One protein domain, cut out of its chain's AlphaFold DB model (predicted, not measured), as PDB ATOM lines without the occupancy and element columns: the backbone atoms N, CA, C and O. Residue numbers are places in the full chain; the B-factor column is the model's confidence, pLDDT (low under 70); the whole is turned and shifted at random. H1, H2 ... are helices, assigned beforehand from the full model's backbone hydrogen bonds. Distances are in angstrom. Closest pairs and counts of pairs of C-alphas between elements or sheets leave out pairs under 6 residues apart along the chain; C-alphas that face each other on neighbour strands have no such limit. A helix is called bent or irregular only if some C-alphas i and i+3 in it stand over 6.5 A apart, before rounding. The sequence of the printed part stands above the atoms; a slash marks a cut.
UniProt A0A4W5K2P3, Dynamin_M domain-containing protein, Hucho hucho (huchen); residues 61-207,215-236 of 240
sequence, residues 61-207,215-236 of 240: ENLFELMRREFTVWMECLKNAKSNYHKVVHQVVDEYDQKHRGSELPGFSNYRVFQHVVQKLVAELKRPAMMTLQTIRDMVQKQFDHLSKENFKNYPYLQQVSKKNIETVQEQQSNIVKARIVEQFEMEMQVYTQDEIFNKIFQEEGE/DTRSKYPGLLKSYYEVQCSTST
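What this domain is: This is residues 61 to 207 and 215 to 236 of the 240 residues of the protein "Dynamin_M domain-containing protein" of Hucho hucho (huchen) (UniProt A0A4W5K2P3). A long helical hairpin, the gently bent H3 and the straight H4, makes the length of a slender rod; H1 lies side by side with H3b, and the shorter H2, H5 and H6 gather round the hairpin's open end. The 169 printed residues hold six named helices, H1 to H6 in chain order, and no named strand: all helix. The whole is only just loose, close to extended, with a radius of gyration of the C-alphas of 22.7 A and spans of 79 by 34 by 26 A.

Where its parts are: Begin with H3, residues 111 to 151, assigned as one helix by its hydrogen bonds but bent: C-alphas 124 and 127 are 6.5 A apart. Its arms are H3a, residues 111 to 124, and H3b, residues 127 to 151, 36.5 A long. Find C-alpha 156 at (170.677, 153.546, 148.389); from there H4 runs 47.4 A to residue 188. H1, residues 63 to 83, starts at (187.773, 159.211, 166.541) and spans 30.4 A. Look for H2 at residues 85 to 100, H5 at 195 to 204 and H6 at 220 to 236.

How they stand to each other: H3b and H4 form a hairpin and touch, closest at C-alphas 148 and 159, 6.0 A. H1 touches H3b, C-alphas 67 and 136 at 6.4 A, opposite ways at a shallow 7 degrees. H2 touches H3a, C-alphas 89 and 117 at 6.1 A, at a steep 45 degrees. H5 touches H6, C-alphas 202 and 223 at 6.3 A; H4 and H5 are apart. Every O i to N i+4 pair is within hydrogen-bond range except in H6, 12 of 13.

The domain as a whole: C-alphas 105 and 154 are farthest apart, 79.0 A. Residues 208 to 214 are cut out, a 16.3 A gap between C-alphas 207 and 215. No link printed whole is long. Confidence is under 70 at residues 100 to 111, 191 to 207 and 215 to 236.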
ATOM      1  N   GLU A  61     185.327 163.879 162.656       84.00
ATOM      2  CA  GLU A  61     186.179 164.276 163.768       84.00
ATOM      3  C   GLU A  61     187.171 163.143 164.009       84.00
ATOM      4  O   GLU A  61     186.934 161.999 163.604       84.00
ATOM      5  N   ASN A  62     188.277 163.444 164.679       88.94
ATOM      6  CA  ASN A  62     189.248 162.424 165.030       88.94
ATOM      7  C   ASN A  62     188.645 161.477 166.085       88.94
ATOM      8  O   ASN A  62     188.431 161.855 167.241       88.94
ATOM      9  N   LEU A  63     188.375 160.231 165.680       90.44
ATOM     10  CA  LEU A  63     187.773 159.211 166.541       90.44
ATOM     11  C   LEU A  63     188.637 158.924 167.778       90.44
ATOM     12  O   LEU A  63     188.100 158.721 168.864       90.44
ATOM     13  N   PHE A  64     189.965 158.970 167.654       90.94
ATOM     14  CA  PHE A  64     190.867 158.751 168.784       90.94
ATOM     15  C   PHE A  64     190.844 159.913 169.772       90.94
ATOM     16  O   PHE A  64     190.877 159.681 170.978       90.94
ATOM     17  N   GLU A  65     190.743 161.154 169.299       91.81
ATOM     18  CA  GLU A  65     190.579 162.315 170.183       91.81
ATOM     19  C   GLU A  65     189.233 162.282 170.914       91.81
ATOM     20  O   GLU A  65     189.167 162.598 172.102       91.81
ATOM     21  N   LEU A  66     188.161 161.870 170.232       92.19
ATOM     22  CA  LEU A  66     186.853 161.637 170.848       92.19
ATOM     23  C   LEU A  66     186.928 160.573 171.948       92.19
ATOM     24  O   LEU A  66     186.558 160.845 173.088       92.19
ATOM     25  N   MET A  67     187.485 159.399 171.641       92.50
ATOM     26  CA  MET A  67     187.638 158.323 172.623       92.50
ATOM     27  C   MET A  67     188.515 158.751 173.807       92.50
ATOM     28  O   MET A  67     188.162 158.492 174.953       92.50
ATOM     29  N   ARG A  68     189.628 159.457 173.569       94.44
ATOM     30  CA  ARG A  68     190.497 159.977 174.644       94.44
ATOM     31  C   ARG A  68     189.767 160.951 175.569       94.44
ATOM     32  O   ARG A  68     190.024 160.931 176.774       94.44
ATOM     33  N   ARG A  69     188.859 161.780 175.042       94.81
ATOM     34  CA  ARG A  69     188.014 162.656 175.868       94.81
ATOM     35  C   ARG A  69     187.089 161.842 176.767       94.81
ATOM     36  O   ARG A  69     187.083 162.072 177.971       94.81
ATOM     37  N   GLU A  70     186.403 160.840 176.223       95.00
ATOM     38  CA  GLU A  70     185.542 159.955 177.023       95.00
ATOM     39  C   GLU A  70     186.327 159.178 178.086       95.00
ATOM     40  O   GLU A  70     185.895 159.073 179.234       95.00
ATOM     41  N   PHE A  71     187.527 158.692 177.759       94.50
ATOM     42  CA  PHE A  71     188.392 158.043 178.746       94.50
ATOM     43  C   PHE A  71     188.905 159.013 179.816       94.50
ATOM     44  O   PHE A  71     189.069 158.611 180.966       94.50
ATOM     45  N   THR A  72     189.107 160.290 179.482       95.25
ATOM     46  CA  THR A  72     189.413 161.331 180.477       95.25
ATOM     47  C   THR A  72     188.244 161.528 181.443       95.25
ATOM     48  O   THR A  72     188.460 161.542 182.651       95.25
ATOM     49  N   VAL A  73     187.008 161.591 180.935       94.69
ATOM     50  CA  VAL A  73     185.797 161.683 181.772       94.69
ATOM     51  C   VAL A  73     185.676 160.463 182.688       94.69
ATOM     52  O   VAL A  73     185.459 160.602 183.890       94.69
ATOM     53  N   TRP A  74     185.890 159.260 182.152       94.81
ATOM     54  CA  TRP A  74     185.932 158.037 182.954       94.81
ATOM     55  C   TRP A  74     187.014 158.094 184.047       94.81
ATOM     56  O   TRP A  74     186.758 157.743 185.200       94.81
ATOM     57  N   MET A  75     188.205 158.597 183.723       92.38
ATOM     58  CA  MET A  75     189.291 158.767 184.689       92.38
ATOM     59  C   MET A  75     188.937 159.772 185.795       92.38
ATOM     60  O   MET A  75     189.295 159.567 186.957       92.38
ATOM     61  N   GLU A  76     188.216 160.843 185.474       92.31
ATOM     62  CA  GLU A  76     187.687 161.775 186.472       92.31
ATOM     63  C   GLU A  76     186.635 161.113 187.371       92.31
ATOM     64  O   GLU A  76     186.675 161.309 188.587       92.31
ATOM     65  N   CYS A  77     185.754 160.266 186.824       90.69
ATOM     66  CA  CYS A  77     184.827 159.468 187.631       90.69
ATOM     67  C   CYS A  77     185.571 158.582 188.641       90.69
ATOM     68  O   CYS A  77     185.196 158.554 189.815       90.69
ATOM     69  N   LEU A  78     186.655 157.921 188.223       88.62
ATOM     70  CA  LEU A  78     187.495 157.114 189.115       88.62
ATOM     71  C   LEU A  78     188.157 157.961 190.213       88.62
ATOM     72  O   LEU A  78     188.133 157.588 191.388       88.62
ATOM     73  N   LYS A  79     188.702 159.134 189.861       88.75
ATOM     74  CA  LYS A  79     189.296 160.072 190.833       88.75
ATOM     75  C   LYS A  79     188.271 160.575 191.851       88.75
ATOM     76  O   LYS A  79     188.586 160.670 193.035       88.75
ATOM     77  N   ASN A  80     187.046 160.855 191.412       87.38
ATOM     78  CA  ASN A  80     185.962 161.296 192.289       87.38
ATOM     79  C   ASN A  80     185.458 160.167 193.199       87.38
ATOM     80  O   ASN A  80     185.180 160.400 194.374       87.38
ATOM     81  N   ALA A  81     185.396 158.928 192.705       84.25
ATOM     82  CA  ALA A  81     185.105 157.769 193.549       84.25
ATOM     83  C   ALA A  81     186.188 157.585 194.629       84.25
ATOM     84  O   ALA A  81     185.875 157.371 195.799       84.25
ATOM     85  N   LYS A  82     187.462 157.779 194.258       80.25
ATOM     86  CA  LYS A  82     188.598 157.757 195.188       80.25
ATOM     87  C   LYS A  82     188.524 158.847 196.256       80.25
ATOM     88  O   LYS A  82     188.828 158.582 197.413       80.25
ATOM     89  N   SER A  83     188.128 160.070 195.909       81.06
ATOM     90  CA  SER A  83     188.005 161.146 196.901       81.06
ATOM     91  C   SER A  83     186.818 160.934 197.849       81.06
ATOM     92  O   SER A  83     186.897 161.300 199.021       81.06
ATOM     93  N   ASN A  84     185.753 160.273 197.386       78.75
ATOM     94  CA  ASN A  84     184.586 159.922 198.200       78.75
ATOM     95  C   ASN A  84     184.820 158.711 199.130       78.75
ATOM     96  O   ASN A  84     183.979 158.409 199.978       78.75
ATOM     97  N   TYR A  85     185.977 158.053 199.012       77.56
ATOM     98  CA  TYR A  85     186.389 156.890 199.796       77.56
ATOM     99  C   TYR A  85     186.148 157.063 201.302       77.56
ATOM    100  O   TYR A  85     185.418 156.284 201.913       77.56
ATOM    101  N   HIS A  86     186.690 158.134 201.893       75.81
ATOM    102  CA  HIS A  86     186.589 158.384 203.334       75.81
ATOM    103  C   HIS A  86     185.138 158.494 203.810       75.81
ATOM    104  O   HIS A  86     184.794 157.979 204.872       75.81
ATOM    105  N   LYS A  87     184.262 159.112 203.010       81.25
ATOM    106  CA  LYS A  87     182.841 159.237 203.341       81.25
ATOM    107  C   LYS A  87     182.146 157.874 203.352       81.25
ATOM    108  O   LYS A  87     181.377 157.594 204.267       81.25
ATOM    109  N   VAL A  88     182.420 157.032 202.353       78.81
ATOM    110  CA  VAL A  88     181.832 155.686 202.250       78.81
ATOM    111  C   VAL A  88     182.329 154.783 203.378       78.81
ATOM    112  O   VAL A  88     181.524 154.070 203.972       78.81
ATOM    113  N   VAL A  89     183.618 154.863 203.727       77.62
ATOM    114  CA  VAL A  89     184.192 154.164 204.888       77.62
ATOM    115  C   VAL A  89     183.475 154.559 206.167       77.62
ATOM    116  O   VAL A  89     182.971 153.679 206.856       77.62
ATOM    117  N   HIS A  90     183.393 155.860 206.468       78.81
ATOM    118  CA  HIS A  90     182.739 156.336 207.688       78.81
ATOM    119  C   HIS A  90     181.293 155.858 207.773       78.81
ATOM    120  O   HIS A  90     180.901 155.310 208.794       78.81
ATOM    121  N   GLN A  91     180.533 155.951 206.679       80.62
ATOM    122  CA  GLN A  91     179.158 155.463 206.657       80.62
ATOM    123  C   GLN A  91     179.062 153.959 206.968       80.62
ATOM    124  O   GLN A  91     178.237 153.555 207.782       80.62
ATOM    125  N   VAL A  92     179.869 153.121 206.313       77.12
ATOM    126  CA  VAL A  92     179.804 151.661 206.503       77.12
ATOM    127  C   VAL A  92     180.279 151.259 207.901       77.12
ATOM    128  O   VAL A  92     179.689 150.366 208.508       77.12
ATOM    129  N   VAL A  93     181.312 151.925 208.424       75.50
ATOM    130  CA  VAL A  93     181.808 151.705 209.789       75.50
ATOM    131  C   VAL A  93     180.757 152.125 210.816       75.50
ATOM    132  O   VAL A  93     180.455 151.337 211.704       75.50
ATOM    133  N   ASP A  94     180.123 153.291 210.659       79.12
ATOM    134  CA  ASP A  94     179.069 153.766 211.565       79.12
ATOM    135  C   ASP A  94     177.845 152.831 211.559       79.12
ATOM    136  O   ASP A  94     177.306 152.487 212.616       79.12
ATOM    137  N   GLU A  95     177.410 152.376 210.377       79.81
ATOM    138  CA  GLU A  95     176.318 151.403 210.227       79.81
ATOM    139  C   GLU A  95     176.656 150.049 210.873       79.81
ATOM    140  O   GLU A  95     175.780 149.391 211.446       79.81
ATOM    141  N   TYR A  96     177.917 149.620 210.783       75.75
ATOM    142  CA  TYR A  96     178.389 148.387 211.402       75.75
ATOM    143  C   TYR A  96     178.462 148.506 212.924       75.75
ATOM    144  O   TYR A  96     177.904 147.655 213.627       75.75
ATOM    145  N   ASP A  97     179.088 149.575 213.420       75.25
ATOM    146  CA  ASP A  97     179.274 149.851 214.841       75.25
ATOM    147  C   ASP A  97     177.919 150.008 215.543       75.25
ATOM    148  O   ASP A  97     177.746 149.488 216.642       75.25
ATOM    149  N   GLN A  98     176.912 150.630 214.913       79.25
ATOM    150  CA  GLN A  98     175.551 150.686 215.468       79.25
ATOM    151  C   GLN A  98     174.909 149.303 215.632       79.25
ATOM    152  O   GLN A  98     174.228 149.063 216.629       79.25
ATOM    153  N   LYS A  99     175.112 148.396 214.671       77.81
ATOM    154  CA  LYS A  99     174.509 147.053 214.685       77.81
ATOM    155  C   LYS A  99     175.217 146.077 215.624       77.81
ATOM    156  O   LYS A  99     174.572 145.159 216.118       77.81
ATOM    157  N   HIS A 100     176.514 146.270 215.869       68.94
ATOM    158  CA  HIS A 100     177.358 145.313 216.599       68.94
ATOM    159  C   HIS A 100     177.993 145.909 217.866       68.94
ATOM    160  O   HIS A 100     178.890 145.305 218.463       68.94
ATOM    161  N   ARG A 101     177.520 147.079 218.316       67.56
ATOM    162  CA  ARG A 101     178.026 147.762 219.512       67.56
ATOM    163  C   ARG A 101     178.023 146.829 220.726       67.56
ATOM    164  O   ARG A 101     176.980 146.312 221.114       67.56
ATOM    165  N   GLY A 102     179.189 146.645 221.344       66.44
ATOM    166  CA  GLY A 102     179.356 145.807 222.540       66.44
ATOM    167  C   GLY A 102     179.405 144.297 222.279       66.44
ATOM    168  O   GLY A 102     179.496 143.538 223.238       66.44
ATOM    169  N   SER A 103     179.367 143.863 221.013       67.75
ATOM    170  CA  SER A 103     179.525 142.452 220.621       67.75
ATOM    171  C   SER A 103     180.974 142.085 220.268       67.75
ATOM    172  O   SER A 103     181.335 140.914 220.335       67.75
ATOM    173  N   GLU A 104     181.810 143.069 219.915       64.19
ATOM    174  CA  GLU A 104     183.216 142.873 219.536       64.19
ATOM    175  C   GLU A 104     184.182 143.499 220.552       64.19
ATOM    176  O   GLU A 104     183.895 144.529 221.169       64.19
ATOM    177  N   LEU A 105     185.346 142.861 220.721       58.97
ATOM    178  CA  LEU A 105     186.424 143.360 221.573       58.97
ATOM    179  C   LEU A 105     187.116 144.567 220.914       58.97
ATOM    180  O   LEU A 105     187.351 144.548 219.702       58.97
ATOM    181  N   PRO A 106     187.514 145.595 221.688       55.22
ATOM    182  CA  PRO A 106     188.312 146.703 221.170       55.22
ATOM    183  C   PRO A 106     189.564 146.194 220.434       55.22
ATOM    184  O   PRO A 106     190.317 145.389 220.975       55.22
ATOM    185  N   GLY A 107     189.762 146.641 219.190       52.84
ATOM    186  CA  GLY A 107     190.891 146.246 218.334       52.84
ATOM    187  C   GLY A 107     190.619 145.080 217.372       52.84
ATOM    188  O   GLY A 107     191.366 144.913 216.411       52.84
ATOM    189  N   PHE A 108     189.529 144.327 217.549       52.59
ATOM    190  CA  PHE A 108     189.120 143.263 216.628       52.59
ATOM    191  C   PHE A 108     188.051 143.802 215.680       52.59
ATOM    192  O   PHE A 108     186.899 143.942 216.067       52.59
ATOM    193  N   SER A 109     188.445 144.140 214.450       59.81
ATOM    194  CA  SER A 109     187.513 144.592 213.407       59.81
ATOM    195  C   SER A 109     187.261 143.449 212.433       59.81
ATOM    196  O   SER A 109     188.208 142.849 211.922       59.81
ATOM    197  N   ASN A 110     185.999 143.132 212.156       68.38
ATOM    198  CA  ASN A 110     185.663 142.076 211.211       68.38
ATOM    199  C   ASN A 110     186.091 142.457 209.783       68.38
ATOM    200  O   ASN A 110     185.636 143.466 209.241       68.38
ATOM    201  N   TYR A 111     186.905 141.612 209.138       69.69
ATOM    202  CA  TYR A 111     187.330 141.791 207.742       69.69
ATOM    203  C   TYR A 111     186.152 142.030 206.780       69.69
ATOM    204  O   TYR A 111     186.267 142.778 205.809       69.69
ATOM    205  N   ARG A 112     184.977 141.472 207.098       71.81
ATOM    206  CA  ARG A 112     183.741 141.658 206.328       71.81
ATOM    207  C   ARG A 112     183.315 143.122 206.201       71.81
ATOM    208  O   ARG A 112     182.688 143.463 205.205       71.81
ATOM    209  N   VAL A 113     183.655 143.986 207.162       72.38
ATOM    210  CA  VAL A 113     183.371 145.431 207.083       72.38
ATOM    211  C   VAL A 113     184.178 146.063 205.956       72.38
ATOM    212  O   VAL A 113     183.626 146.776 205.123       72.38
ATOM    213  N   PHE A 114     185.467 145.733 205.868       70.81
ATOM    214  CA  PHE A 114     186.355 146.225 204.815       70.81
ATOM    215  C   PHE A 114     185.979 145.668 203.447       70.81
ATOM    216  O   PHE A 114     185.883 146.423 202.481       70.81
ATOM    217  N   GLN A 115     185.671 144.373 203.382       77.00
ATOM    218  CA  GLN A 115     185.143 143.751 202.173       77.00
ATOM    219  C   GLN A 115     183.875 144.472 201.689       77.00
ATOM    220  O   GLN A 115     183.758 144.782 200.504       77.00
ATOM    221  N   HIS A 116     182.954 144.806 202.600       78.19
ATOM    222  CA  HIS A 116     181.720 145.506 202.256       78.19
ATOM    223  C   HIS A 116     181.964 146.938 201.752       78.19
ATOM    224  O   HIS A 116     181.316 147.364 200.795       78.19
ATOM    225  N   VAL A 117     182.920 147.669 202.339       79.81
ATOM    226  CA  VAL A 117     183.333 149.000 201.854       79.81
ATOM    227  C   VAL A 117     183.824 148.925 200.410       79.81
ATOM    228  O   VAL A 117     183.344 149.677 199.560       79.81
ATOM    229  N   VAL A 118     184.759 148.015 200.120       80.44
ATOM    230  CA  VAL A 118     185.343 147.879 198.777       80.44
ATOM    231  C   VAL A 118     184.270 147.468 197.769       80.44
ATOM    232  O   VAL A 118     184.144 148.097 196.723       80.44
ATOM    233  N   GLN A 119     183.423 146.493 198.109       86.00
ATOM    234  CA  GLN A 119     182.315 146.070 197.246       86.00
ATOM    235  C   GLN A 119     181.342 147.214 196.934       86.00
ATOM    236  O   GLN A 119     180.902 147.339 195.792       86.00
ATOM    237  N   LYS A 120     181.031 148.074 197.914       84.88
ATOM    238  CA  LYS A 120     180.150 149.234 197.712       84.88
ATOM    239  C   LYS A 120     180.766 150.249 196.743       84.88
ATOM    240  O   LYS A 120     180.084 150.682 195.819       84.88
ATOM    241  N   LEU A 121     182.053 150.561 196.895       84.50
ATOM    242  CA  LEU A 121     182.777 151.470 195.996       84.50
ATOM    243  C   LEU A 121     182.883 150.914 194.568       84.50
ATOM    244  O   LEU A 121     182.609 151.619 193.599       84.50
ATOM    245  N   VAL A 122     183.227 149.631 194.431       87.38
ATOM    246  CA  VAL A 122     183.337 148.949 193.131       87.38
ATOM    247  C   VAL A 122     181.975 148.888 192.426       87.38
ATOM    248  O   VAL A 122     181.887 149.126 191.220       87.38
ATOM    249  N   ALA A 123     180.889 148.641 193.164       88.56
ATOM    250  CA  ALA A 123     179.539 148.607 192.604       88.56
ATOM    251  C   ALA A 123     179.093 149.964 192.025       88.56
ATOM    252  O   ALA A 123     178.424 149.995 190.988       88.56
ATOM    253  N   GLU A 124     179.487 151.084 192.642       89.12
ATOM    254  CA  GLU A 124     179.179 152.436 192.151       89.12
ATOM    255  C   GLU A 124     179.827 152.728 190.783       89.12
ATOM    256  O   GLU A 124     179.251 153.450 189.964       89.12
ATOM    257  N   LEU A 125     180.974 152.108 190.486       91.31
ATOM    258  CA  LEU A 125     181.729 152.290 189.240       91.31
ATOM    259  C   LEU A 125     181.176 151.495 188.046       91.31
ATOM    260  O   LEU A 125     181.447 151.844 186.892       91.31
ATOM    261  N   LYS A 126     180.340 150.478 188.290       92.06
ATOM    262  CA  LYS A 126     179.769 149.637 187.225       92.06
ATOM    263  C   LYS A 126     178.886 150.426 186.261       92.06
ATOM    264  O   LYS A 126     178.953 150.232 185.047       92.06
ATOM    265  N   ARG A 127     178.048 151.327 186.783       92.44
ATOM    266  CA  ARG A 127     177.135 152.122 185.949       92.44
ATOM    267  C   ARG A 127     177.890 153.121 185.060       92.44
ATOM    268  O   ARG A 127     177.615 153.113 183.861       92.44
ATOM    269  N   PRO A 128     178.820 153.951 185.571       93.75
ATOM    270  CA  PRO A 128     179.571 154.858 184.711       93.75
ATOM    271  C   PRO A 128     180.420 154.115 183.666       93.75
ATOM    272  O   PRO A 128     180.450 154.557 182.524       93.75
ATOM    273  N   ALA A 129     180.979 152.936 183.974       94.50
ATOM    274  CA  ALA A 129     181.693 152.123 182.979       94.50
ATOM    275  C   ALA A 129     180.794 151.698 181.801       94.50
ATOM    276  O   ALA A 129     181.178 151.804 180.635       94.50
ATOM    277  N   MET A 130     179.564 151.261 182.096       95.44
ATOM    278  CA  MET A 130     178.578 150.905 181.067       95.44
ATOM    279  C   MET A 130     178.136 152.112 180.235       95.44
ATOM    280  O   MET A 130     177.903 151.977 179.035       95.44
ATOM    281  N   MET A 131     178.042 153.291 180.858       95.31
ATOM    282  CA  MET A 131     177.748 154.532 180.144       95.31
ATOM    283  C   MET A 131     178.877 154.904 179.181       95.31
ATOM    284  O   MET A 131     178.591 155.171 178.018       95.31
ATOM    285  N   THR A 132     180.139 154.838 179.617       95.69
ATOM    286  CA  THR A 132     181.307 155.089 178.756       95.69
ATOM    287  C   THR A 132     181.321 154.157 177.545       95.69
ATOM    288  O   THR A 132     181.522 154.612 176.419       95.69
ATOM    289  N   LEU A 133     181.035 152.863 177.738       95.94
ATOM    290  CA  LEU A 133     180.914 151.913 176.628       95.94
ATOM    291  C   LEU A 133     179.830 152.333 175.628       95.94
ATOM    292  O   LEU A 133     180.053 152.276 174.418       95.94
ATOM    293  N   GLN A 134     178.654 152.727 176.119       95.62
ATOM    294  CA  GLN A 134     177.552 153.140 175.255       95.62
ATOM    295  C   GLN A 134     177.911 154.408 174.467       95.62
ATOM    296  O   GLN A 134     177.690 154.447 173.260       95.62
ATOM    297  N   THR A 135     178.555 155.387 175.103       96.00
ATOM    298  CA  THR A 135     179.023 156.599 174.423       96.00
ATOM    299  C   THR A 135     180.048 156.286 173.332       96.00
ATOM    300  O   THR A 135     179.895 156.739 172.198       96.00
ATOM    301  N   ILE A 136     181.063 155.464 173.627       94.88
ATOM    302  CA  ILE A 136     182.079 155.061 172.639       94.88
ATOM    303  C   ILE A 136     181.428 154.317 171.468       94.88
ATOM    304  O   ILE A 136     181.740 154.592 170.309       94.88
ATOM    305  N   ARG A 137     180.486 153.409 171.747       94.94
ATOM    306  CA  ARG A 137     179.720 152.697 170.716       94.94
ATOM    307  C   ARG A 137     179.025 153.676 169.765       94.94
ATOM    308  O   ARG A 137     179.171 153.539 168.547       94.94
ATOM    309  N   ASP A 138     178.325 154.668 170.309       94.50
ATOM    310  CA  ASP A 138     177.583 155.661 169.526       94.50
ATOM    311  C   ASP A 138     178.520 156.545 168.687       94.50
ATOM    312  O   ASP A 138     178.227 156.846 167.525       94.50
ATOM    313  N   MET A 139     179.693 156.900 169.225       94.12
ATOM    314  CA  MET A 139     180.736 157.620 168.485       94.12
ATOM    315  C   MET A 139     181.238 156.823 167.277       94.12
ATOM    316  O   MET A 139     181.278 157.352 166.165       94.12
ATOM    317  N   VAL A 140     181.579 155.547 167.476       93.25
ATOM    318  CA  VAL A 140     182.041 154.659 166.396       93.25
ATOM    319  C   VAL A 140     180.939 154.462 165.350       93.25
ATOM    320  O   VAL A 140     181.213 154.535 164.151       93.25
ATOM    321  N   GLN A 141     179.685 154.282 165.783       94.38
ATOM    322  CA  GLN A 141     178.540 154.085 164.884       94.38
ATOM    323  C   GLN A 141     178.370 155.297 163.973       94.38
ATOM    324  O   GLN A 141     178.240 155.150 162.761       94.38
ATOM    325  N   LYS A 142     178.434 156.504 164.544       93.81
ATOM    326  CA  LYS A 142     178.292 157.759 163.803       93.81
ATOM    327  C   LYS A 142     179.349 157.909 162.704       93.81
ATOM    328  O   LYS A 142     179.007 158.347 161.606       93.81
ATOM    329  N   GLN A 143     180.607 157.550 162.975       93.12
ATOM    330  CA  GLN A 143     181.683 157.636 161.975       93.12
ATOM    331  C   GLN A 143     181.488 156.612 160.847       93.12
ATOM    332  O   GLN A 143     181.598 156.963 159.672       93.12
ATOM    333  N   PHE A 144     181.135 155.364 161.175       93.44
ATOM    334  CA  PHE A 144     180.877 154.329 160.167       93.44
ATOM    335  C   PHE A 144     179.620 154.610 159.335       93.44
ATOM    336  O   PHE A 144     179.640 154.422 158.119       93.44
ATOM    337  N   ASP A 145     178.558 155.132 159.948       93.06
ATOM    338  CA  ASP A 145     177.358 155.574 159.234       93.06
ATOM    339  C   ASP A 145     177.671 156.715 158.261       93.06
ATOM    340  O   ASP A 145     177.108 156.764 157.165       93.06
ATOM    341  N   HIS A 146     178.557 157.637 158.646       93.62
ATOM    342  CA  HIS A 146     179.010 158.711 157.767       93.62
ATOM    343  C   HIS A 146     179.814 158.164 156.582       93.62
ATOM    344  O   HIS A 146     179.495 158.484 155.440       93.62
ATOM    345  N   LEU A 147     180.793 157.286 156.824       92.94
ATOM    346  CA  LEU A 147     181.549 156.629 155.749       92.94
ATOM    347  C   LEU A 147     180.635 155.857 154.790       92.94
ATOM    348  O   LEU A 147     180.765 155.968 153.575       92.94
ATOM    349  N   SER A 148     179.667 155.113 155.328       94.00
ATOM    350  CA  SER A 148     178.683 154.384 154.524       94.00
ATOM    351  C   SER A 148     177.849 155.331 153.649       94.00
ATOM    352  O   SER A 148     177.624 155.060 152.469       94.00
ATOM    353  N   LYS A 149     177.423 156.477 154.199       93.12
ATOM    354  CA  LYS A 149     176.685 157.513 153.457       93.12
ATOM    355  C   LYS A 149     177.498 158.112 152.315       93.12
ATOM    356  O   LYS A 149     176.965 158.219 151.214       93.12
ATOM    357  N   GLU A 150     178.750 158.474 152.564       92.62
ATOM    358  CA  GLU A 150     179.600 159.104 151.551       92.62
ATOM    359  C   GLU A 150     179.969 158.117 150.437       92.62
ATOM    360  O   GLU A 150     179.785 158.418 149.254       92.62
ATOM    361  N   ASN A 151     180.377 156.896 150.791       91.25
ATOM    362  CA  ASN A 151     180.796 155.890 149.813       91.25
ATOM    363  C   ASN A 151     179.633 155.348 148.976       91.25
ATOM    364  O   ASN A 151     179.808 155.026 147.798       91.25
ATOM    365  N   PHE A 152     178.434 155.251 149.557       93.88
ATOM    366  CA  PHE A 152     177.261 154.674 148.896       93.88
ATOM    367  C   PHE A 152     176.178 155.700 148.557       93.88
ATOM    368  O   PHE A 152     175.034 155.320 148.314       93.88
ATOM    369  N   LYS A 153     176.527 156.990 148.456       92.19
ATOM    370  CA  LYS A 153     175.605 158.089 148.110       92.19
ATOM    371  C   LYS A 153     174.721 157.802 146.890       92.19
ATOM    372  O   LYS A 153     173.547 158.160 146.874       92.19
ATOM    373  N   ASN A 154     175.284 157.155 145.871       92.25
ATOM    374  CA  ASN A 154     174.584 156.839 144.622       92.25
ATOM    375  C   ASN A 154     173.892 155.460 144.645       92.25
ATOM    376  O   ASN A 154     173.252 155.076 143.669       92.25
ATOM    377  N   TYR A 155     174.020 154.710 145.743       91.75
ATOM    378  CA  TYR A 155     173.604 153.312 145.868       91.75
ATOM    379  C   TYR A 155     172.767 153.103 147.143       91.75
ATOM    380  O   TYR A 155     173.243 152.487 148.100       91.75
ATOM    381  N   PRO A 156     171.500 153.556 147.174       91.94
ATOM    382  CA  PRO A 156     170.677 153.546 148.389       91.94
ATOM    383  C   PRO A 156     170.462 152.138 148.970       91.94
ATOM    384  O   PRO A 156     170.461 151.956 150.185       91.94
ATOM    385  N   TYR A 157     170.348 151.118 148.114       92.88
ATOM    386  CA  TYR A 157     170.252 149.726 148.565       92.88
ATOM    387  C   TYR A 157     171.542 149.243 149.239       92.88
ATOM    388  O   TYR A 157     171.487 148.606 150.289       92.88
ATOM    389  N   LEU A 158     172.706 149.568 148.668       91.81
ATOM    390  CA  LEU A 158     174.000 149.174 149.229       91.81
ATOM    391  C   LEU A 158     174.267 149.896 150.553       91.81
ATOM    392  O   LEU A 158     174.729 149.279 151.508       91.81
ATOM    393  N   GLN A 159     173.878 151.167 150.637       93.69
ATOM    394  CA  GLN A 159     173.903 151.952 151.864       93.69
ATOM    395  C   GLN A 159     173.041 151.320 152.969       93.69
ATOM    396  O   GLN A 159     173.500 151.172 154.099       93.69
ATOM    397  N   GLN A 160     171.808 150.905 152.655       94.56
ATOM    398  CA  GLN A 160     170.923 150.255 153.626       94.56
ATOM    399  C   GLN A 160     171.511 148.932 154.138       94.56
ATOM    400  O   GLN A 160     171.483 148.667 155.342       94.56
ATOM    401  N   VAL A 161     172.059 148.111 153.237       94.44
ATOM    402  CA  VAL A 161     172.713 146.843 153.596       94.44
ATOM    403  C   VAL A 161     173.955 147.094 154.449       94.44
ATOM    404  O   VAL A 161     174.125 146.452 155.483       94.44
ATOM    405  N   SER A 162     174.795 148.053 154.056       94.50
ATOM    406  CA  SER A 162     175.987 148.454 154.806       94.50
ATOM    407  C   SER A 162     175.624 148.902 156.221       94.50
ATOM    408  O   SER A 162     176.178 148.370 157.179       94.50
ATOM    409  N   LYS A 163     174.630 149.784 156.370       93.69
ATOM    410  CA  LYS A 163     174.146 150.245 157.675       93.69
ATOM    411  C   LYS A 163     173.698 149.086 158.569       93.69
ATOM    412  O   LYS A 163     174.145 148.986 159.708       93.69
ATOM    413  N   LYS A 164     172.879 148.170 158.043       96.00
ATOM    414  CA  LYS A 164     172.422 146.990 158.796       96.00
ATOM    415  C   LYS A 164     173.587 146.096 159.235       96.00
ATOM    416  O   LYS A 164     173.584 145.574 160.350       96.00
ATOM    417  N   ASN A 165     174.582 145.910 158.368       95.19
ATOM    418  CA  ASN A 165     175.775 145.132 158.698       95.19
ATOM    419  C   ASN A 165     176.599 145.814 159.797       95.19
ATOM    420  O   ASN A 165     177.016 145.139 160.736       95.19
ATOM    421  N   ILE A 166     176.781 147.137 159.717       94.88
ATOM    422  CA  ILE A 166     177.462 147.928 160.751       94.88
ATOM    423  C   ILE A 166     176.740 147.767 162.092       94.88
ATOM    424  O   ILE A 166     177.385 147.415 163.075       94.88
ATOM    425  N   GLU A 167     175.416 147.945 162.127       95.19
ATOM    426  CA  GLU A 167     174.598 147.790 163.340       95.19
ATOM    427  C   GLU A 167     174.735 146.384 163.949       95.19
ATOM    428  O   GLU A 167     174.937 146.246 165.155       95.19
ATOM    429  N   THR A 168     174.694 145.342 163.112       97.12
ATOM    430  CA  THR A 168     174.821 143.942 163.553       97.12
ATOM    431  C   THR A 168     176.193 143.673 164.178       97.12
ATOM    432  O   THR A 168     176.285 143.094 165.261       97.12
ATOM    433  N   VAL A 169     177.273 144.104 163.515       95.38
ATOM    434  CA  VAL A 169     178.641 143.929 164.027       95.38
ATOM    435  C   VAL A 169     178.839 144.733 165.311       95.38
ATOM    436  O   VAL A 169     179.396 144.220 166.280       95.38
ATOM    437  N   GLN A 170     178.343 145.969 165.354       94.94
ATOM    438  CA  GLN A 170     178.383 146.806 166.547       94.94
ATOM    439  C   GLN A 170     177.678 146.165 167.742       94.94
ATOM    440  O   GLN A 170     178.207 146.195 168.852       94.94
ATOM    441  N   GLU A 171     176.495 145.590 167.536       95.56
ATOM    442  CA  GLU A 171     175.748 144.916 168.594       95.56
ATOM    443  C   GLU A 171     176.517 143.705 169.134       95.56
ATOM    444  O   GLU A 171     176.691 143.573 170.349       95.56
ATOM    445  N   GLN A 172     177.054 142.867 168.243       96.94
ATOM    446  CA  GLN A 172     177.871 141.711 168.619       96.94
ATOM    447  C   GLN A 172     179.093 142.123 169.448       96.94
ATOM    448  O   GLN A 172     179.316 141.580 170.530       96.94
ATOM    449  N   GLN A 173     179.853 143.118 168.982       95.69
ATOM    450  CA  GLN A 173     181.031 143.606 169.698       95.69
ATOM    451  C   GLN A 173     180.658 144.264 171.031       95.69
ATOM    452  O   GLN A 173     181.297 144.004 172.049       95.69
ATOM    453  N   SER A 174     179.580 145.053 171.067       94.75
ATOM    454  CA  SER A 174     179.096 145.673 172.304       94.75
ATOM    455  C   SER A 174     178.743 144.625 173.359       94.75
ATOM    456  O   SER A 174     179.087 144.801 174.525       94.75
ATOM    457  N   ASN A 175     178.118 143.513 172.967       96.62
ATOM    458  CA  ASN A 175     177.775 142.433 173.893       96.62
ATOM    459  C   ASN A 175     179.018 141.737 174.467       96.62
ATOM    460  O   ASN A 175     179.061 141.478 175.669       96.62
ATOM    461  N   ILE A 176     180.050 141.509 173.646       97.38
ATOM    462  CA  ILE A 176     181.331 140.948 174.108       97.38
ATOM    463  C   ILE A 176     181.988 141.881 175.131       97.38
ATOM    464  O   ILE A 176     182.412 141.436 176.197       97.38
ATOM    465  N   VAL A 177     182.050 143.183 174.839       96.25
ATOM    466  CA  VAL A 177     182.675 144.160 175.742       96.25
ATOM    467  C   VAL A 177     181.869 144.314 177.033       96.25
ATOM    468  O   VAL A 177     182.458 144.331 178.110       96.25
ATOM    469  N   LYS A 178     180.530 144.345 176.965       96.12
ATOM    470  CA  LYS A 178     179.666 144.349 178.161       96.12
ATOM    471  C   LYS A 178     179.961 143.159 179.064       96.12
ATOM    472  O   LYS A 178     180.118 143.357 180.264       96.12
ATOM    473  N   ALA A 179     180.050 141.955 178.498       97.00
ATOM    474  CA  ALA A 179     180.352 140.748 179.260       97.00
ATOM    475  C   ALA A 179     181.710 140.859 179.969       97.00
ATOM    476  O   ALA A 179     181.773 140.637 181.172       97.00
ATOM    477  N   ARG A 180     182.754 141.318 179.264       96.56
ATOM    478  CA  ARG A 180     184.089 141.534 179.854       96.56
ATOM    479  C   ARG A 180     184.100 142.582 180.962       96.56
ATOM    480  O   ARG A 180     184.767 142.396 181.968       96.56
ATOM    481  N   ILE A 181     183.360 143.680 180.797       94.94
ATOM    482  CA  ILE A 181     183.241 144.697 181.850       94.94
ATOM    483  C   ILE A 181     182.566 144.092 183.084       94.94
ATOM    484  O   ILE A 181     183.039 144.297 184.197       94.94
ATOM    485  N   VAL A 182     181.467 143.349 182.906       94.81
ATOM    486  CA  VAL A 182     180.784 142.682 184.025       94.81
ATOM    487  C   VAL A 182     181.717 141.703 184.730       94.81
ATOM    488  O   VAL A 182     181.825 141.782 185.949       94.81
ATOM    489  N   GLU A 183     182.407 140.852 183.974       93.94
ATOM    490  CA  GLU A 183     183.385 139.892 184.489       93.94
ATOM    491  C   GLU A 183     184.496 140.594 185.279       93.94
ATOM    492  O   GLU A 183     184.793 140.189 186.401       93.94
ATOM    493  N   GLN A 184     185.042 141.704 184.763       91.94
ATOM    494  CA  GLN A 184     186.031 142.500 185.492       91.94
ATOM    495  C   GLN A 184     185.478 142.958 186.843       91.94
ATOM    496  O   GLN A 184     186.109 142.735 187.869       91.94
ATOM    497  N   PHE A 185     184.278 143.541 186.874       91.50
ATOM    498  CA  PHE A 185     183.667 143.962 188.138       91.50
ATOM    499  C   PHE A 185     183.398 142.789 189.087       91.50
ATOM    500  O   PHE A 185     183.552 142.946 190.295       91.50
ATOM    501  N   GLU A 186     183.011 141.620 188.575       90.56
ATOM    502  CA  GLU A 186     182.818 140.418 189.391       90.56
ATOM    503  C   GLU A 186     184.126 139.944 190.031       90.56
ATOM    504  O   GLU A 186     184.118 139.603 191.214       90.56
ATOM    505  N   MET A 187     185.244 140.008 189.302       86.69
ATOM    506  CA  MET A 187     186.576 139.728 189.845       86.69
ATOM    507  C   MET A 187     186.980 140.749 190.918       86.69
ATOM    508  O   MET A 187     187.390 140.357 192.010       86.69
ATOM    509  N   GLU A 188     186.791 142.050 190.670       83.81
ATOM    510  CA  GLU A 188     187.128 143.110 191.639       83.81
ATOM    511  C   GLU A 188     186.288 143.026 192.933       83.81
ATOM    512  O   GLU A 188     186.744 143.406 194.013       83.81
ATOM    513  N   MET A 189     185.063 142.486 192.862       83.69
ATOM    514  CA  MET A 189     184.204 142.267 194.036       83.69
ATOM    515  C   MET A 189     184.664 141.120 194.945       83.69
ATOM    516  O   MET A 189     184.180 141.026 196.082       83.69
ATOM    517  N   GLN A 190     185.562 140.243 194.483       77.94
ATOM    518  CA  GLN A 190     186.069 139.137 195.298       77.94
ATOM    519  C   GLN A 190     187.064 139.590 196.379       77.94
ATOM    520  O   GLN A 190     187.448 138.743 197.179       77.94
ATOM    521  N   VAL A 191     187.409 140.894 196.436       64.69
ATOM    522  CA  VAL A 191     188.266 141.572 197.439       64.69
ATOM    523  C   VAL A 191     189.286 140.607 198.036       64.69
ATOM    524  O   VAL A 191     189.134 140.122 199.153       64.69
ATOM    525  N   TYR A 192     190.301 140.274 197.247       59.75
ATOM    526  CA  TYR A 192     191.408 139.436 197.686       59.75
ATOM    527  C   TYR A 192     192.654 140.309 197.800       59.75
ATOM    528  O   TYR A 192     192.931 141.145 196.937       59.75
ATOM    529  N   THR A 193     193.425 140.141 198.865       54.41
ATOM    530  CA  THR A 193     194.757 140.737 198.966       54.41
ATOM    531  C   THR A 193     195.735 139.623 199.264       54.41
ATOM    532  O   THR A 193     195.498 138.818 200.156       54.41
ATOM    533  N   GLN A 194     196.824 139.552 198.502       50.28
ATOM    534  CA  GLN A 194     197.953 138.709 198.876       50.28
ATOM    535  C   GLN A 194     198.674 139.374 200.050       50.28
ATOM    536  O   GLN A 194     199.037 140.550 199.956       50.28
ATOM    537  N   ASP A 195     198.896 138.624 201.129       48.56
ATOM    538  CA  ASP A 195     199.522 139.116 202.364       48.56
ATOM    539  C   ASP A 195     200.854 139.841 202.100       48.56
ATOM    540  O   ASP A 195     201.175 140.828 202.756       48.56
ATOM    541  N   GLU A 196     201.613 139.410 201.089       54.81
ATOM    542  CA  GLU A 196     202.884 140.027 200.688       54.81
ATOM    543  C   GLU A 196     202.726 141.472 200.186       54.81
ATOM    544  O   GLU A 196     203.530 142.340 200.526       54.81
ATOM    545  N   ILE A 197     201.669 141.755 199.419       57.34
ATOM    546  CA  ILE A 197     201.379 143.090 198.874       57.34
ATOM    547  C   ILE A 197     200.858 144.002 199.987       57.34
ATOM    548  O   ILE A 197     201.278 145.153 200.096       57.34
ATOM    549  N   PHE A 198     199.997 143.466 200.854       54.19
ATOM    550  CA  PHE A 198     199.501 144.172 202.034       54.19
ATOM    551  C   PHE A 198     200.643 144.594 202.967       54.19
ATOM    552  O   PHE A 198     200.736 145.757 203.357       54.19
ATOM    553  N   ASN A 199     201.557 143.670 203.272       53.00
ATOM    554  CA  ASN A 199     202.671 143.917 204.183       53.00
ATOM    555  C   ASN A 199     203.681 144.925 203.623       53.00
ATOM    556  O   ASN A 199     204.229 145.721 204.384       53.00
ATOM    557  N   LYS A 200     203.911 144.926 202.307       58.16
ATOM    558  CA  LYS A 200     204.833 145.868 201.666       58.16
ATOM    559  C   LYS A 200     204.315 147.307 201.728       58.16
ATOM    560  O   LYS A 200     205.053 148.210 202.105       58.16
ATOM    561  N   ILE A 201     203.026 147.504 201.459       58.22
ATOM    562  CA  ILE A 201     202.399 148.830 201.508       58.22
ATOM    563  C   ILE A 201     202.249 149.326 202.956       58.22
ATOM    564  O   ILE A 201     202.479 150.500 203.238       58.22
ATOM    565  N   PHE A 202     201.957 148.425 203.900       53.22
ATOM    566  CA  PHE A 202     201.949 148.744 205.332       53.22
ATOM    567  C   PHE A 202     203.316 149.234 205.837       53.22
ATOM    568  O   PHE A 202     203.379 150.089 206.719       53.22
ATOM    569  N   GLN A 203     204.415 148.702 205.291       53.78
ATOM    570  CA  GLN A 203     205.773 149.138 205.627       53.78
ATOM    571  C   GLN A 203     206.137 150.475 204.970       53.78
ATOM    572  O   GLN A 203     206.747 151.312 205.627       53.78
ATOM    573  N   GLU A 204     205.726 150.707 203.722       52.69
ATOM    574  CA  GLU A 204     205.999 151.955 202.991       52.69
ATOM    575  C   GLU A 204     205.221 153.165 203.556       52.69
ATOM    576  O   GLU A 204     205.741 154.277 203.567       52.69
ATOM    577  N   GLU A 205     204.021 152.967 204.114       48.91
ATOM    578  CA  GLU A 205     203.278 154.018 204.840       48.91
ATOM    579  C   GLU A 205     203.619 154.096 206.346       48.91
ATOM    580  O   GLU A 205     203.120 154.962 207.069       48.91
ATOM    581  N   GLY A 206     204.475 153.191 206.833       44.78
ATOM    582  CA  GLY A 206     204.774 152.966 208.247       44.78
ATOM    583  C   GLY A 206     205.931 153.774 208.845       44.78
ATOM    584  O   GLY A 206     206.248 153.552 210.011       44.78
ATOM    585  N   GLU A 207     206.554 154.712 208.123       39.09
ATOM    586  CA  GLU A 207     207.649 155.547 208.668       39.09
ATOM    587  C   GLU A 207     207.185 156.752 209.515       39.09
ATOM    588  O   GLU A 207     207.999 157.574 209.935       39.09
ATOM    589  N   ASP A 215     196.924 151.312 219.664       44.50
ATOM    590  CA  ASP A 215     195.673 151.411 218.920       44.50
ATOM    591  C   ASP A 215     195.904 151.241 217.416       44.50
ATOM    592  O   ASP A 215     196.079 152.191 216.642       44.50
ATOM    593  N   THR A 216     195.895 149.978 216.992       50.22
ATOM    594  CA  THR A 216     196.008 149.569 215.587       50.22
ATOM    595  C   THR A 216     194.905 150.199 214.727       50.22
ATOM    596  O   THR A 216     195.114 150.366 213.528       50.22
ATOM    597  N   ARG A 217     193.771 150.616 215.328       43.88
ATOM    598  CA  ARG A 217     192.591 151.213 214.670       43.88
ATOM    599  C   ARG A 217     192.885 152.565 214.014       43.88
ATOM    600  O   ARG A 217     192.307 152.869 212.975       43.88
ATOM    601  N   SER A 218     193.823 153.336 214.566       50.00
ATOM    602  CA  SER A 218     194.226 154.647 214.030       50.00
ATOM    603  C   SER A 218     194.950 154.559 212.677       50.00
ATOM    604  O   SER A 218     194.904 155.507 211.894       50.00
ATOM    605  N   LYS A 219     195.567 153.408 212.369       52.59
ATOM    606  CA  LYS A 219     196.356 153.173 211.145       52.59
ATOM    607  C   LYS A 219     195.548 152.561 209.992       52.59
ATOM    608  O   LYS A 219     195.966 152.648 208.840       52.59
ATOM    609  N   TYR A 220     194.371 151.991 210.273       54.78
ATOM    610  CA  TYR A 220     193.493 151.368 209.268       54.78
ATOM    611  C   TYR A 220     193.073 152.294 208.117       54.78
ATOM    612  O   TYR A 220     193.085 151.834 206.978       54.78
ATOM    613  N   PRO A 221     192.723 153.575 208.344       55.06
ATOM    614  CA  PRO A 221     192.285 154.454 207.261       55.06
ATOM    615  C   PRO A 221     193.366 154.718 206.205       55.06
ATOM    616  O   PRO A 221     193.026 154.917 205.041       55.06
ATOM    617  N   GLY A 222     194.646 154.719 206.604       54.78
ATOM    618  CA  GLY A 222     195.785 154.849 205.689       54.78
ATOM    619  C   GLY A 222     195.915 153.614 204.807       54.78
ATOM    620  O   GLY A 222     195.746 153.703 203.600       54.78
ATOM    621  N   LEU A 223     196.002 152.446 205.440       56.06
ATOM    622  CA  LEU A 223     196.195 151.150 204.783       56.06
ATOM    623  C   LEU A 223     195.139 150.806 203.719       56.06
ATOM    624  O   LEU A 223     195.401 150.194 202.684       56.06
ATOM    625  N   LEU A 224     193.905 151.212 203.987       56.09
ATOM    626  CA  LEU A 224     192.769 151.025 203.100       56.09
ATOM    627  C   LEU A 224     192.758 152.000 201.919       56.09
ATOM    628  O   LEU A 224     192.322 151.640 200.822       56.09
ATOM    629  N   LYS A 225     193.266 153.217 202.130       62.94
ATOM    630  CA  LYS A 225     193.493 154.182 201.058       62.94
ATOM    631  C   LYS A 225     194.553 153.647 200.095       62.94
ATOM    632  O   LYS A 225     194.327 153.690 198.890       62.94
ATOM    633  N   SER A 226     195.635 153.068 200.599       52.25
ATOM    634  CA  SER A 226     196.704 152.464 199.794       52.25
ATOM    635  C   SER A 226     196.224 151.266 198.972       52.25
ATOM    636  O   SER A 226     196.533 151.160 197.787       52.25
ATOM    637  N   TYR A 227     195.414 150.379 199.563       58.09
ATOM    638  CA  TYR A 227     194.828 149.246 198.834       58.09
ATOM    639  C   TYR A 227     193.944 149.717 197.669       58.09
ATOM    640  O   TYR A 227     194.083 149.251 196.537       58.09
ATOM    641  N   TYR A 228     193.089 150.711 197.925       58.19
ATOM    642  CA  TYR A 228     192.244 151.311 196.895       58.19
ATOM    643  C   TYR A 228     193.069 152.032 195.808       58.19
ATOM    644  O   TYR A 228     192.719 152.009 194.627       58.19
ATOM    645  N   GLU A 229     194.202 152.636 196.180       60.72
ATOM    646  CA  GLU A 229     195.150 153.257 195.251       60.72
ATOM    647  C   GLU A 229     195.819 152.261 194.312       60.72
ATOM    648  O   GLU A 229     195.922 152.535 193.112       60.72
ATOM    649  N   VAL A 230     196.209 151.095 194.821       61.06
ATOM    650  CA  VAL A 230     196.775 150.021 194.002       61.06
ATOM    651  C   VAL A 230     195.732 149.458 193.048       61.06
ATOM    652  O   VAL A 230     196.021 149.349 191.862       61.06
ATOM    653  N   GLN A 231     194.509 149.201 193.512       57.06
ATOM    654  CA  GLN A 231     193.425 148.658 192.683       57.06
ATOM    655  C   GLN A 231     193.007 149.616 191.546       57.06
ATOM    656  O   GLN A 231     192.756 149.206 190.410       57.06
ATOM    657  N   CYS A 232     193.021 150.928 191.809       54.88
ATOM    658  CA  CYS A 232     192.839 151.954 190.777       54.88
ATOM    659  C   CYS A 232     194.038 152.064 189.810       54.88
ATOM    660  O   CYS A 232     193.857 152.386 188.634       54.88
ATOM    661  N   SER A 233     195.261 151.793 190.277       53.25
ATOM    662  CA  SER A 233     196.484 151.889 189.467       53.25
ATOM    663  C   SER A 233     196.706 150.658 188.580       53.25
ATOM    664  O   SER A 233     197.069 150.811 187.417       53.25
ATOM    665  N   THR A 234     196.416 149.443 189.054       49.22
ATOM    666  CA  THR A 234     196.463 148.210 188.244       49.22
ATOM    667  C   THR A 234     195.434 148.222 187.116       49.22
ATOM    668  O   THR A 234     195.741 147.777 186.012       49.22
ATOM    669  N   SER A 235     194.283 148.868 187.328       46.09
ATOM    670  CA  SER A 235     193.298 149.169 186.274       46.09
ATOM    671  C   SER A 235     193.836 150.096 185.166       46.09
ATOM    672  O   SER A 235     193.232 150.197 184.100       46.09
ATOM    673  N   THR A 236     194.976 150.767 185.388       44.12
ATOM    674  CA  THR A 236     195.631 151.667 184.419       44.12
ATOM    675  C   THR A 236     196.795 150.989 183.671       44.12
ATOM    676  O   THR A 236     197.186 151.458 182.608       44.12
TER     677      THR A 236